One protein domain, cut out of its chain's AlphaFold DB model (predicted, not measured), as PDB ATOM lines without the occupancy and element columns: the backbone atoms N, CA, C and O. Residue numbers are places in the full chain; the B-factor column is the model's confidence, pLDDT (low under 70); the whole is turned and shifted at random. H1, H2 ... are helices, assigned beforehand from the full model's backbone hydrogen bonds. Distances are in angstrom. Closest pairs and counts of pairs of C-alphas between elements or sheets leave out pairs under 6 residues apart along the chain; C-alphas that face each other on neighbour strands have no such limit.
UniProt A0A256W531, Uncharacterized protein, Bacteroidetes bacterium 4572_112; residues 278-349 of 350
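Overview. This is residues 278 to 349 of the 350 residues of an uncharacterized protein of Bacteroidetes bacterium 4572_112 (UniProt A0A256W531). Three helices, H2, H3 and H4, stand roughly side by side as a triangle, and the shorter H1 lies across one end of it, by the first residues of H2 and H4. H3 and H4 form a helical hairpin, while H2 is near both without clearly touching either. The printed part has 72 residues with four named helices, in the order H1, H2, H3, H4, and no named strand; the class is all helix. The whole is compact, with a radius of gyration of the C-alphas of 11.1 A, and rounded, spanning 28 by 25 by 20 A.

Arrangement. H1, residues 283 to 292, is close to but not clearly touching H2, residues 298 to 310; their closest C-alphas, of Ile 290 and Thr 298, are 6.1 A apart. They run opposite ways at a steep tilt of 67 degrees, only just short of about perpendicular. H2 is close to but not clearly touching H3, residues 314 to 327, at a shallow tilt of 26 degrees, opposite ways; the closest C-alphas, of Leu 308 and Ala 317, are 5.7 A apart. H3 touches H4, residues 335 to 348, in a hairpin at a shallow tilt of 27 degrees; the closest C-alphas are Thr 314 and Tyr 348, 5.6 A. H4, with residues 336 to 340 alone, touches H1 at a steep tilt of 54 degrees, opposite ways; the closest C-alphas, of Ile 289 and Val 336, are 6.0 A apart. H1 and H3 are apart. Every O i to N i+4 pair is within hydrogen-bond range in H1, H2 and H3, and 9 of 10 in H4.

Along the chain. H1 begins at C-alpha 283 (151.759, 146.513, 124.942) and measures 14.3 A from first to last C-alpha. H2 measures 18.4 A, H3 19.9 A and H4 20.6 A. H4 ends at C-alpha 348 (147.709, 128.565, 133.852).

Size, cuts and confidence. The C-alphas farthest apart, of Gly 296 and Ala 349, are 28.5 A apart. The printed part has no cut and no long link. No printed residue is under 70 in pLDDT.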
ATOM      1  N   LYS A 278     154.164 138.794 132.193       84.00
ATOM      2  CA  LYS A 278     155.063 139.913 131.866       84.00
ATOM      3  C   LYS A 278     155.291 140.085 130.363       84.00
ATOM      4  O   LYS A 278     155.299 141.214 129.880       84.00
ATOM      5  N   ASN A 279     155.450 138.973 129.643       80.69
ATOM      6  CA  ASN A 279     155.701 138.965 128.196       80.69
ATOM      7  C   ASN A 279     154.462 138.575 127.368       80.69
ATOM      8  O   ASN A 279     154.469 138.714 126.148       80.69
ATOM      9  N   GLY A 280     153.425 138.034 128.012       80.31
ATOM     10  CA  GLY A 280     152.211 137.533 127.369       80.31
ATOM     11  C   GLY A 280     151.122 138.586 127.179       80.31
ATOM     12  O   GLY A 280     150.255 138.403 126.322       80.31
ATOM     13  N   ILE A 281     151.162 139.674 127.952       87.81
ATOM     14  CA  ILE A 281     150.246 140.810 127.810       87.81
ATOM     15  C   ILE A 281     150.785 141.742 126.717       87.81
ATOM     16  O   ILE A 281     151.929 142.194 126.773       87.81
ATOM     17  N   GLY A 282     149.954 142.027 125.710       86.19
ATOM     18  CA  GLY A 282     150.304 142.958 124.637       86.19
ATOM     19  C   GLY A 282     150.527 144.376 125.166       86.19
ATOM     20  O   GLY A 282     149.908 144.784 126.145       86.19
ATOM     21  N   ILE A 283     151.389 145.154 124.504       85.81
ATOM     22  CA  ILE A 283     151.759 146.513 124.942       85.81
ATOM     23  C   ILE A 283     150.519 147.397 125.150       85.81
ATOM     24  O   ILE A 283     150.423 148.082 126.163       85.81
ATOM     25  N   ASN A 284     149.551 147.334 124.234       86.88
ATOM     26  CA  ASN A 284     148.316 148.114 124.321       86.88
ATOM     27  C   ASN A 284     147.476 147.742 125.553       86.88
ATOM     28  O   ASN A 284     147.076 148.612 126.323       86.88
ATOM     29  N   ASP A 285     147.283 146.445 125.789       89.19
ATOM     30  CA  ASP A 285     146.507 145.962 126.932       89.19
ATOM     31  C   ASP A 285     147.224 146.240 128.251       89.19
ATOM     32  O   ASP A 285     146.586 146.549 129.251       89.19
ATOM     33  N   LYS A 286     148.560 146.203 128.252       90.81
ATOM     34  CA  LYS A 286     149.371 146.597 129.404       90.81
ATOM     35  C   LYS A 286     149.135 148.062 129.765       90.81
ATOM     36  O   LYS A 286     148.917 148.350 130.936       90.81
ATOM     37  N   PHE A 287     149.161 148.973 128.792       91.56
ATOM     38  CA  PHE A 287     148.873 150.387 129.051       91.56
ATOM     39  C   PHE A 287     147.446 150.595 129.559       91.56
ATOM     40  O   PHE A 287     147.258 151.329 130.524       91.56
ATOM     41  N   MET A 288     146.468 149.906 128.967       92.75
ATOM     42  CA  MET A 288     145.071 149.965 129.400       92.75
ATOM     43  C   MET A 288     144.906 149.480 130.848       92.75
ATOM     44  O   MET A 288     144.350 150.190 131.675       92.75
ATOM     45  N   ILE A 289     145.478 148.322 131.194       93.31
ATOM     46  CA  ILE A 289     145.448 147.779 132.560       93.31
ATOM     47  C   ILE A 289     146.142 148.723 133.547       93.31
ATOM     48  O   ILE A 289     145.623 148.964 134.633       93.31
ATOM     49  N   ILE A 290     147.305 149.271 133.190       92.81
ATOM     50  CA  ILE A 290     148.041 150.185 134.069       92.81
ATOM     51  C   ILE A 290     147.233 151.454 134.340       92.81
ATOM     52  O   ILE A 290     147.178 151.894 135.485       92.81
ATOM     53  N   ASN A 291     146.628 152.047 133.315       92.25
ATOM     54  CA  ASN A 291     145.885 153.292 133.471       92.25
ATOM     55  C   ASN A 291     144.576 153.081 134.231       92.25
ATOM     56  O   ASN A 291     144.307 153.833 135.164       92.25
ATOM     57  N   ASP A 292     143.815 152.043 133.884       91.81
ATOM     58  CA  ASP A 292     142.443 151.899 134.376       91.81
ATOM     59  C   ASP A 292     142.374 151.125 135.699       91.81
ATOM     60  O   ASP A 292     141.562 151.458 136.556       91.81
ATOM     61  N   LEU A 293     143.246 150.128 135.913       90.88
ATOM     62  CA  LEU A 293     143.276 149.350 137.163       90.88
ATOM     63  C   LEU A 293     144.339 149.858 138.145       90.88
ATOM     64  O   LEU A 293     144.132 149.851 139.353       90.88
ATOM     65  N   PHE A 294     145.489 150.313 137.652       92.81
ATOM     66  CA  PHE A 294     146.586 150.764 138.517       92.81
ATOM     67  C   PHE A 294     146.732 152.291 138.563       92.81
ATOM     68  O   PHE A 294     147.709 152.777 139.129       92.81
ATOM     69  N   GLU A 295     145.792 153.054 137.991       89.06
ATOM     70  CA  GLU A 295     145.782 154.527 137.989       89.06
ATOM     71  C   GLU A 295     147.115 155.137 137.500       89.06
ATOM     72  O   GLU A 295     147.633 156.111 138.048       89.06
ATOM     73  N   GLY A 296     147.744 154.508 136.503       86.69
ATOM     74  CA  GLY A 296     149.040 154.925 135.958       86.69
ATOM     75  C   GLY A 296     150.260 154.461 136.768       86.69
ATOM     76  O   GLY A 296     151.402 154.735 136.384       86.69
ATOM     77  N   ARG A 297     150.078 153.730 137.878       90.75
ATOM     78  CA  ARG A 297     151.175 153.227 138.725       90.75
ATOM     79  C   ARG A 297     151.831 151.983 138.129       90.75
ATOM     80  O   ARG A 297     151.643 150.852 138.575       90.75
ATOM     81  N   THR A 298     152.729 152.201 137.171       90.75
ATOM     82  CA  THR A 298     153.512 151.140 136.508       90.75
ATOM     83  C   THR A 298     154.317 150.268 137.482       90.75
ATOM     84  O   THR A 298     154.521 149.078 137.234       90.75
ATOM     85  N   LYS A 299     154.784 150.832 138.606       90.44
ATOM     86  CA  LYS A 299     155.532 150.081 139.630       90.44
ATOM     87  C   LYS A 299     154.667 149.014 140.300       90.44
ATOM     88  O   LYS A 299     155.145 147.898 140.496       90.44
ATOM     89  N   ASP A 300     153.418 149.339 140.611       90.38
ATOM     90  CA  ASP A 300     152.505 148.423 141.296       90.38
ATOM     91  C   ASP A 300     152.008 147.342 140.345       90.38
ATOM     92  O   ASP A 300     152.006 146.171 140.713       90.38
ATOM     93  N   PHE A 301     151.750 147.698 139.082       92.75
ATOM     94  CA  PHE A 301     151.493 146.720 138.028       92.75
ATOM     95  C   PHE A 301     152.646 145.715 137.883       92.75
ATOM     96  O   PHE A 301     152.424 144.511 137.913       92.75
ATOM     97  N   ASN A 302     153.897 146.175 137.768       91.25
ATOM     98  CA  ASN A 302     155.031 145.257 137.613       91.25
ATOM     99  C   ASN A 302     155.208 144.344 138.842       91.25
ATOM    100  O   ASN A 302     155.520 143.166 138.681       91.25
ATOM    101  N   LYS A 303     154.972 144.855 140.060       91.62
ATOM    102  CA  LYS A 303     154.957 144.034 141.283       91.62
ATOM    103  C   LYS A 303     153.833 142.996 141.251       91.62
ATOM    104  O   LYS A 303     154.087 141.839 141.570       91.62
ATOM    105  N   ALA A 304     152.624 143.400 140.860       90.88
ATOM    106  CA  ALA A 304     151.460 142.528 140.718       90.88
ATOM    107  C   ALA A 304     151.738 141.386 139.742       90.88
ATOM    108  O   ALA A 304     151.560 140.219 140.076       90.88
ATOM    109  N   ILE A 305     152.249 141.728 138.557       92.50
ATOM    110  CA  ILE A 305     152.599 140.765 137.517       92.50
ATOM    111  C   ILE A 305     153.682 139.810 137.997       92.50
ATOM    112  O   ILE A 305     153.519 138.615 137.808       92.50
ATOM    113  N   ASN A 306     154.746 140.297 138.642       91.06
ATOM    114  CA  ASN A 306     155.794 139.417 139.159       91.06
ATOM    115  C   ASN A 306     155.240 138.446 140.210       91.06
ATOM    116  O   ASN A 306     155.534 137.263 140.136       91.06
ATOM    117  N   LYS A 307     154.393 138.913 141.140       90.50
ATOM    118  CA  LYS A 307     153.736 138.033 142.121       90.50
ATOM    119  C   LYS A 307     152.869 136.978 141.429       90.50
ATOM    120  O   LYS A 307     153.013 135.795 141.712       90.50
ATOM    121  N   LEU A 308     152.025 137.394 140.483       89.88
ATOM    122  CA  LEU A 308     151.169 136.498 139.702       89.88
ATOM    123  C   LEU A 308     151.968 135.537 138.805       89.88
ATOM    124  O   LEU A 308     151.481 134.448 138.515       89.88
ATOM    125  N   ASP A 309     153.169 135.922 138.367       88.75
ATOM    126  CA  ASP A 309     154.090 135.092 137.585       88.75
ATOM    127  C   ASP A 309     154.982 134.179 138.438       88.75
ATOM    128  O   ASP A 309     155.612 133.289 137.873       88.75
ATOM    129  N   THR A 310     155.041 134.340 139.758       88.50
ATOM    130  CA  THR A 310     155.746 133.400 140.647       88.50
ATOM    131  C   THR A 310     154.848 132.234 141.065       88.50
ATOM    132  O   THR A 310     155.339 131.142 141.339       88.50
ATOM    133  N   LEU A 311     153.529 132.438 141.078       87.56
ATOM    134  CA  LEU A 311     152.567 131.416 141.484       87.56
ATOM    135  C   LEU A 311     152.518 130.240 140.484       87.56
ATOM    136  O   LEU A 311     152.724 130.386 139.267       87.56
ATOM    137  N   THR A 312     152.266 129.044 141.016       80.25
ATOM    138  CA  THR A 312     152.216 127.778 140.264       80.25
ATOM    139  C   THR A 312     150.790 127.277 140.059       80.25
ATOM    140  O   THR A 312     150.531 126.621 139.044       80.25
ATOM    141  N   ASP A 313     149.858 127.638 140.947       86.69
ATOM    142  CA  ASP A 313     148.454 127.246 140.864       86.69
ATOM    143  C   ASP A 313     147.524 128.355 140.336       86.69
ATOM    144  O   ASP A 313     147.700 129.549 140.587       86.69
ATOM    145  N   THR A 314     146.486 127.937 139.603       87.19
ATOM    146  CA  THR A 314     145.505 128.864 139.014       87.19
ATOM    147  C   THR A 314     144.609 129.491 140.077       87.19
ATOM    148  O   THR A 314     144.249 130.659 139.954       87.19
ATOM    149  N   GLN A 315     144.202 128.719 141.091       85.94
ATOM    150  CA  GLN A 315     143.279 129.203 142.115       85.94
ATOM    151  C   GLN A 315     143.971 130.221 143.017       85.94
ATOM    152  O   GLN A 315     143.377 131.253 143.307       85.94
ATOM    153  N   GLU A 316     145.238 129.994 143.370       87.44
ATOM    154  CA  GLU A 316     146.047 130.970 144.112       87.44
ATOM    155  C   GLU A 316     146.202 132.290 143.349       87.44
ATOM    156  O   GLU A 316     146.029 133.367 143.918       87.44
ATOM    157  N   ALA A 317     146.460 132.230 142.038       88.94
ATOM    158  CA  ALA A 317     146.569 133.432 141.215       88.94
ATOM    159  C   ALA A 317     145.238 134.188 141.087       88.94
ATOM    160  O   ALA A 317     145.223 135.419 141.085       88.94
ATOM    161  N   LEU A 318     144.116 133.467 141.001       89.19
ATOM    162  CA  LEU A 318     142.780 134.067 141.001       89.19
ATOM    163  C   LEU A 318     142.395 134.640 142.369       89.19
ATOM    164  O   LEU A 318     141.711 135.660 142.410       89.19
ATOM    165  N   PHE A 319     142.837 134.018 143.462       90.50
ATOM    166  CA  PHE A 319     142.638 134.526 144.816       90.50
ATOM    167  C   PHE A 319     143.405 135.833 145.018       90.50
ATOM    168  O   PHE A 319     142.795 136.838 145.364       90.50
ATOM    169  N   LEU A 320     144.693 135.863 144.655       89.75
ATOM    170  CA  LEU A 320     145.494 137.088 144.690       89.75
ATOM    171  C   LEU A 320     144.873 138.184 143.814       89.75
ATOM    172  O   LEU A 320     144.822 139.341 144.211       89.75
ATOM    173  N   LEU A 321     144.364 137.834 142.630       90.75
ATOM    174  CA  LEU A 321     143.657 138.792 141.779       90.75
ATOM    175  C   LEU A 321     142.368 139.321 142.439       90.75
ATOM    176  O   LEU A 321     142.026 140.486 142.243       90.75
ATOM    177  N   GLY A 322     141.664 138.481 143.202       89.38
ATOM    178  CA  GLY A 322     140.512 138.862 144.018       89.38
ATOM    179  C   GLY A 322     140.884 139.835 145.136       89.38
ATOM    180  O   GLY A 322     140.256 140.884 145.241       89.38
ATOM    181  N   ASP A 323     141.956 139.547 145.875       90.31
ATOM    182  CA  ASP A 323     142.487 140.436 146.915       90.31
ATOM    183  C   ASP A 323     142.860 141.798 146.325       90.31
ATOM    184  O   ASP A 323     142.438 142.833 146.825       90.31
ATOM    185  N   MET A 324     143.571 141.818 145.192       88.69
ATOM    186  CA  MET A 324     143.950 143.065 144.517       88.69
ATOM    187  C   MET A 324     142.742 143.856 144.024       88.69
ATOM    188  O   MET A 324     142.757 145.086 144.041       88.69
ATOM    189  N   LYS A 325     141.701 143.158 143.576       91.69
ATOM    190  CA  LYS A 325     140.447 143.770 143.154       91.69
ATOM    191  C   LYS A 325     139.723 144.399 144.346       91.69
ATOM    192  O   LYS A 325     139.222 145.509 144.205       91.69
ATOM    193  N   ASP A 326     139.691 143.746 145.501       89.69
ATOM    194  CA  ASP A 326     139.026 144.289 146.687       89.69
ATOM    195  C   ASP A 326     139.865 145.400 147.362       89.69
ATOM    196  O   ASP A 326     139.301 146.402 147.797       89.69
ATOM    197  N   GLU A 327     141.200 145.295 147.355       89.00
ATOM    198  CA  GLU A 327     142.130 146.340 147.823       89.00
ATOM    199  C   GLU A 327     142.049 147.622 146.984       89.00
ATOM    200  O   GLU A 327     142.055 148.724 147.533       89.00
ATOM    201  N   ASN A 328     141.977 147.487 145.656       86.56
ATOM    202  CA  ASN A 328     141.943 148.620 144.726       86.56
ATOM    203  C   ASN A 328     140.523 148.979 144.258       86.56
ATOM    204  O   ASN A 328     140.368 149.806 143.362       86.56
ATOM    205  N   LEU A 329     139.489 148.369 144.851       87.69
ATOM    206  CA  LEU A 329     138.075 148.615 144.541       87.69
ATOM    207  C   LEU A 329     137.739 148.480 143.042       87.69
ATOM    208  O   LEU A 329     136.971 149.265 142.488       87.69
ATOM    209  N   TRP A 330     138.312 147.482 142.367       91.50
ATOM    210  CA  TRP A 330     138.063 147.252 140.946       91.50
ATOM    211  C   TRP A 330     136.673 146.668 140.693       91.50
ATOM    212  O   TRP A 330     136.224 145.717 141.343       91.50
ATOM    213  N   GLU A 331     136.010 147.186 139.664       87.31
ATOM    214  CA  GLU A 331     134.688 146.726 139.261       87.31
ATOM    215  C   GLU A 331     134.766 145.378 138.532       87.31
ATOM    216  O   GLU A 331     135.362 145.248 137.466       87.31
ATOM    217  N   ALA A 332     134.084 144.352 139.055       82.44
ATOM    218  CA  ALA A 332     134.083 143.015 138.444       82.44
ATOM    219  C   ALA A 332     133.476 142.994 137.025       82.44
ATOM    220  O   ALA A 332     133.722 142.072 136.241       82.44
ATOM    221  N   GLN A 333     132.637 143.985 136.709       83.00
ATOM    222  CA  GLN A 333     132.004 144.119 135.400       83.00
ATOM    223  C   GLN A 333     132.854 144.869 134.382       83.00
ATOM    224  O   GLN A 333     132.530 144.799 133.191       83.00
ATOM    225  N   ASP A 334     133.926 145.519 134.823       90.12
ATOM    226  CA  ASP A 334     134.776 146.304 133.952       90.12
ATOM    227  C   ASP A 334     135.463 145.437 132.881       90.12
ATOM    228  O   ASP A 334     135.856 144.283 133.103       90.12
ATOM    229  N   ALA A 335     135.557 145.990 131.672       87.75
ATOM    230  CA  ALA A 335     136.124 145.308 130.518       87.75
ATOM    231  C   ALA A 335     137.635 145.090 130.682       87.75
ATOM    232  O   ALA A 335     138.157 144.056 130.244       87.75
ATOM    233  N   VAL A 336     138.329 146.020 131.345       89.31
ATOM    234  CA  VAL A 336     139.774 145.934 131.579       89.31
ATOM    235  C   VAL A 336     140.072 144.878 132.629       89.31
ATOM    236  O   VAL A 336     140.913 144.008 132.392       89.31
ATOM    237  N   PHE A 337     139.310 144.851 133.727       91.94
ATOM    238  CA  PHE A 337     139.425 143.792 134.731       91.94
ATOM    239  C   PHE A 337     139.150 142.394 134.155       91.94
ATOM    240  O   PHE A 337     139.927 141.464 134.382       91.94
ATOM    241  N   LYS A 338     138.099 142.228 133.340       90.06
ATOM    242  CA  LYS A 338     137.813 140.950 132.657       90.06
ATOM    243  C   LYS A 338     138.948 140.519 131.733       90.06
ATOM    244  O   LYS A 338     139.307 139.341 131.711       90.06
ATOM    245  N   SER A 339     139.526 141.467 130.998       87.88
ATOM    246  CA  SER A 339     140.671 141.208 130.123       87.88
ATOM    247  C   SER A 339     141.895 140.783 130.934       87.88
ATOM    248  O   SER A 339     142.557 139.807 130.584       87.88
ATOM    249  N   PHE A 340     142.159 141.450 132.059       91.38
ATOM    250  CA  PHE A 340     143.254 141.100 132.957       91.38
ATOM    251  C   PHE A 340     143.068 139.712 133.583       91.38
ATOM    252  O   PHE A 340     143.983 138.887 133.538       91.38
ATOM    253  N   LYS A 341     141.857 139.397 134.054       91.12
ATOM    254  CA  LYS A 341     141.498 138.060 134.543       91.12
ATOM    255  C   LYS A 341     141.717 136.984 133.479       91.12
ATOM    256  O   LYS A 341     142.320 135.956 133.767       91.12
ATOM    257  N   MET A 342     141.292 137.242 132.242       88.56
ATOM    258  CA  MET A 342     141.503 136.330 131.117       88.56
ATOM    259  C   MET A 342     142.997 136.077 130.869       88.56
ATOM    260  O   MET A 342     143.386 134.947 130.582       88.56
ATOM    261  N   TYR A 343     143.852 137.098 130.981       89.31
ATOM    262  CA  TYR A 343     145.300 136.911 130.880       89.31
ATOM    263  C   TYR A 343     145.831 135.988 131.975       89.31
ATOM    264  O   TYR A 343     146.561 135.049 131.658       89.31
ATOM    265  N   VAL A 344     145.424 136.197 133.231       88.81
ATOM    266  CA  VAL A 344     145.809 135.324 134.352       88.81
ATOM    267  C   VAL A 344     145.357 133.887 134.095       88.81
ATOM    268  O   VAL A 344     146.189 132.986 134.100       88.81
ATOM    269  N   GLU A 345     144.090 133.661 133.750       88.38
ATOM    270  CA  GLU A 345     143.567 132.321 133.439       88.38
ATOM    271  C   GLU A 345     144.336 131.646 132.288       88.38
ATOM    272  O   GLU A 345     144.666 130.464 132.361       88.38
ATOM    273  N   ARG A 346     144.710 132.402 131.246       86.56
ATOM    274  CA  ARG A 346     145.495 131.896 130.105       86.56
ATOM    275  C   ARG A 346     146.924 131.493 130.444       86.56
ATOM    276  O   ARG A 346     147.512 130.723 129.685       86.56
ATOM    277  N   ARG A 347     147.516 132.047 131.504       83.00
ATOM    278  CA  ARG A 347     148.862 131.655 131.951       83.00
ATOM    279  C   ARG A 347     148.862 130.226 132.471       83.00
ATOM    280  O   ARG A 347     149.789 129.470 132.203       83.00
ATOM    281  N   TYR A 348     147.813 129.865 133.201       83.19
ATOM    282  CA  TYR A 348     147.709 128.565 133.852       83.19
ATOM    283  C   TYR A 348     146.860 127.550 133.080       83.19
ATOM    284  O   TYR A 348     146.849 126.369 133.428       83.19
ATOM    285  N   ALA A 349     146.178 127.981 132.015       76.62
ATOM    286  CA  ALA A 349     145.526 127.094 131.063       76.62
ATOM    287  C   ALA A 349     146.581 126.225 130.352       76.62
ATOM    288  O   ALA A 349     147.290 126.700 129.462       76.62
TER     289      ALA A 349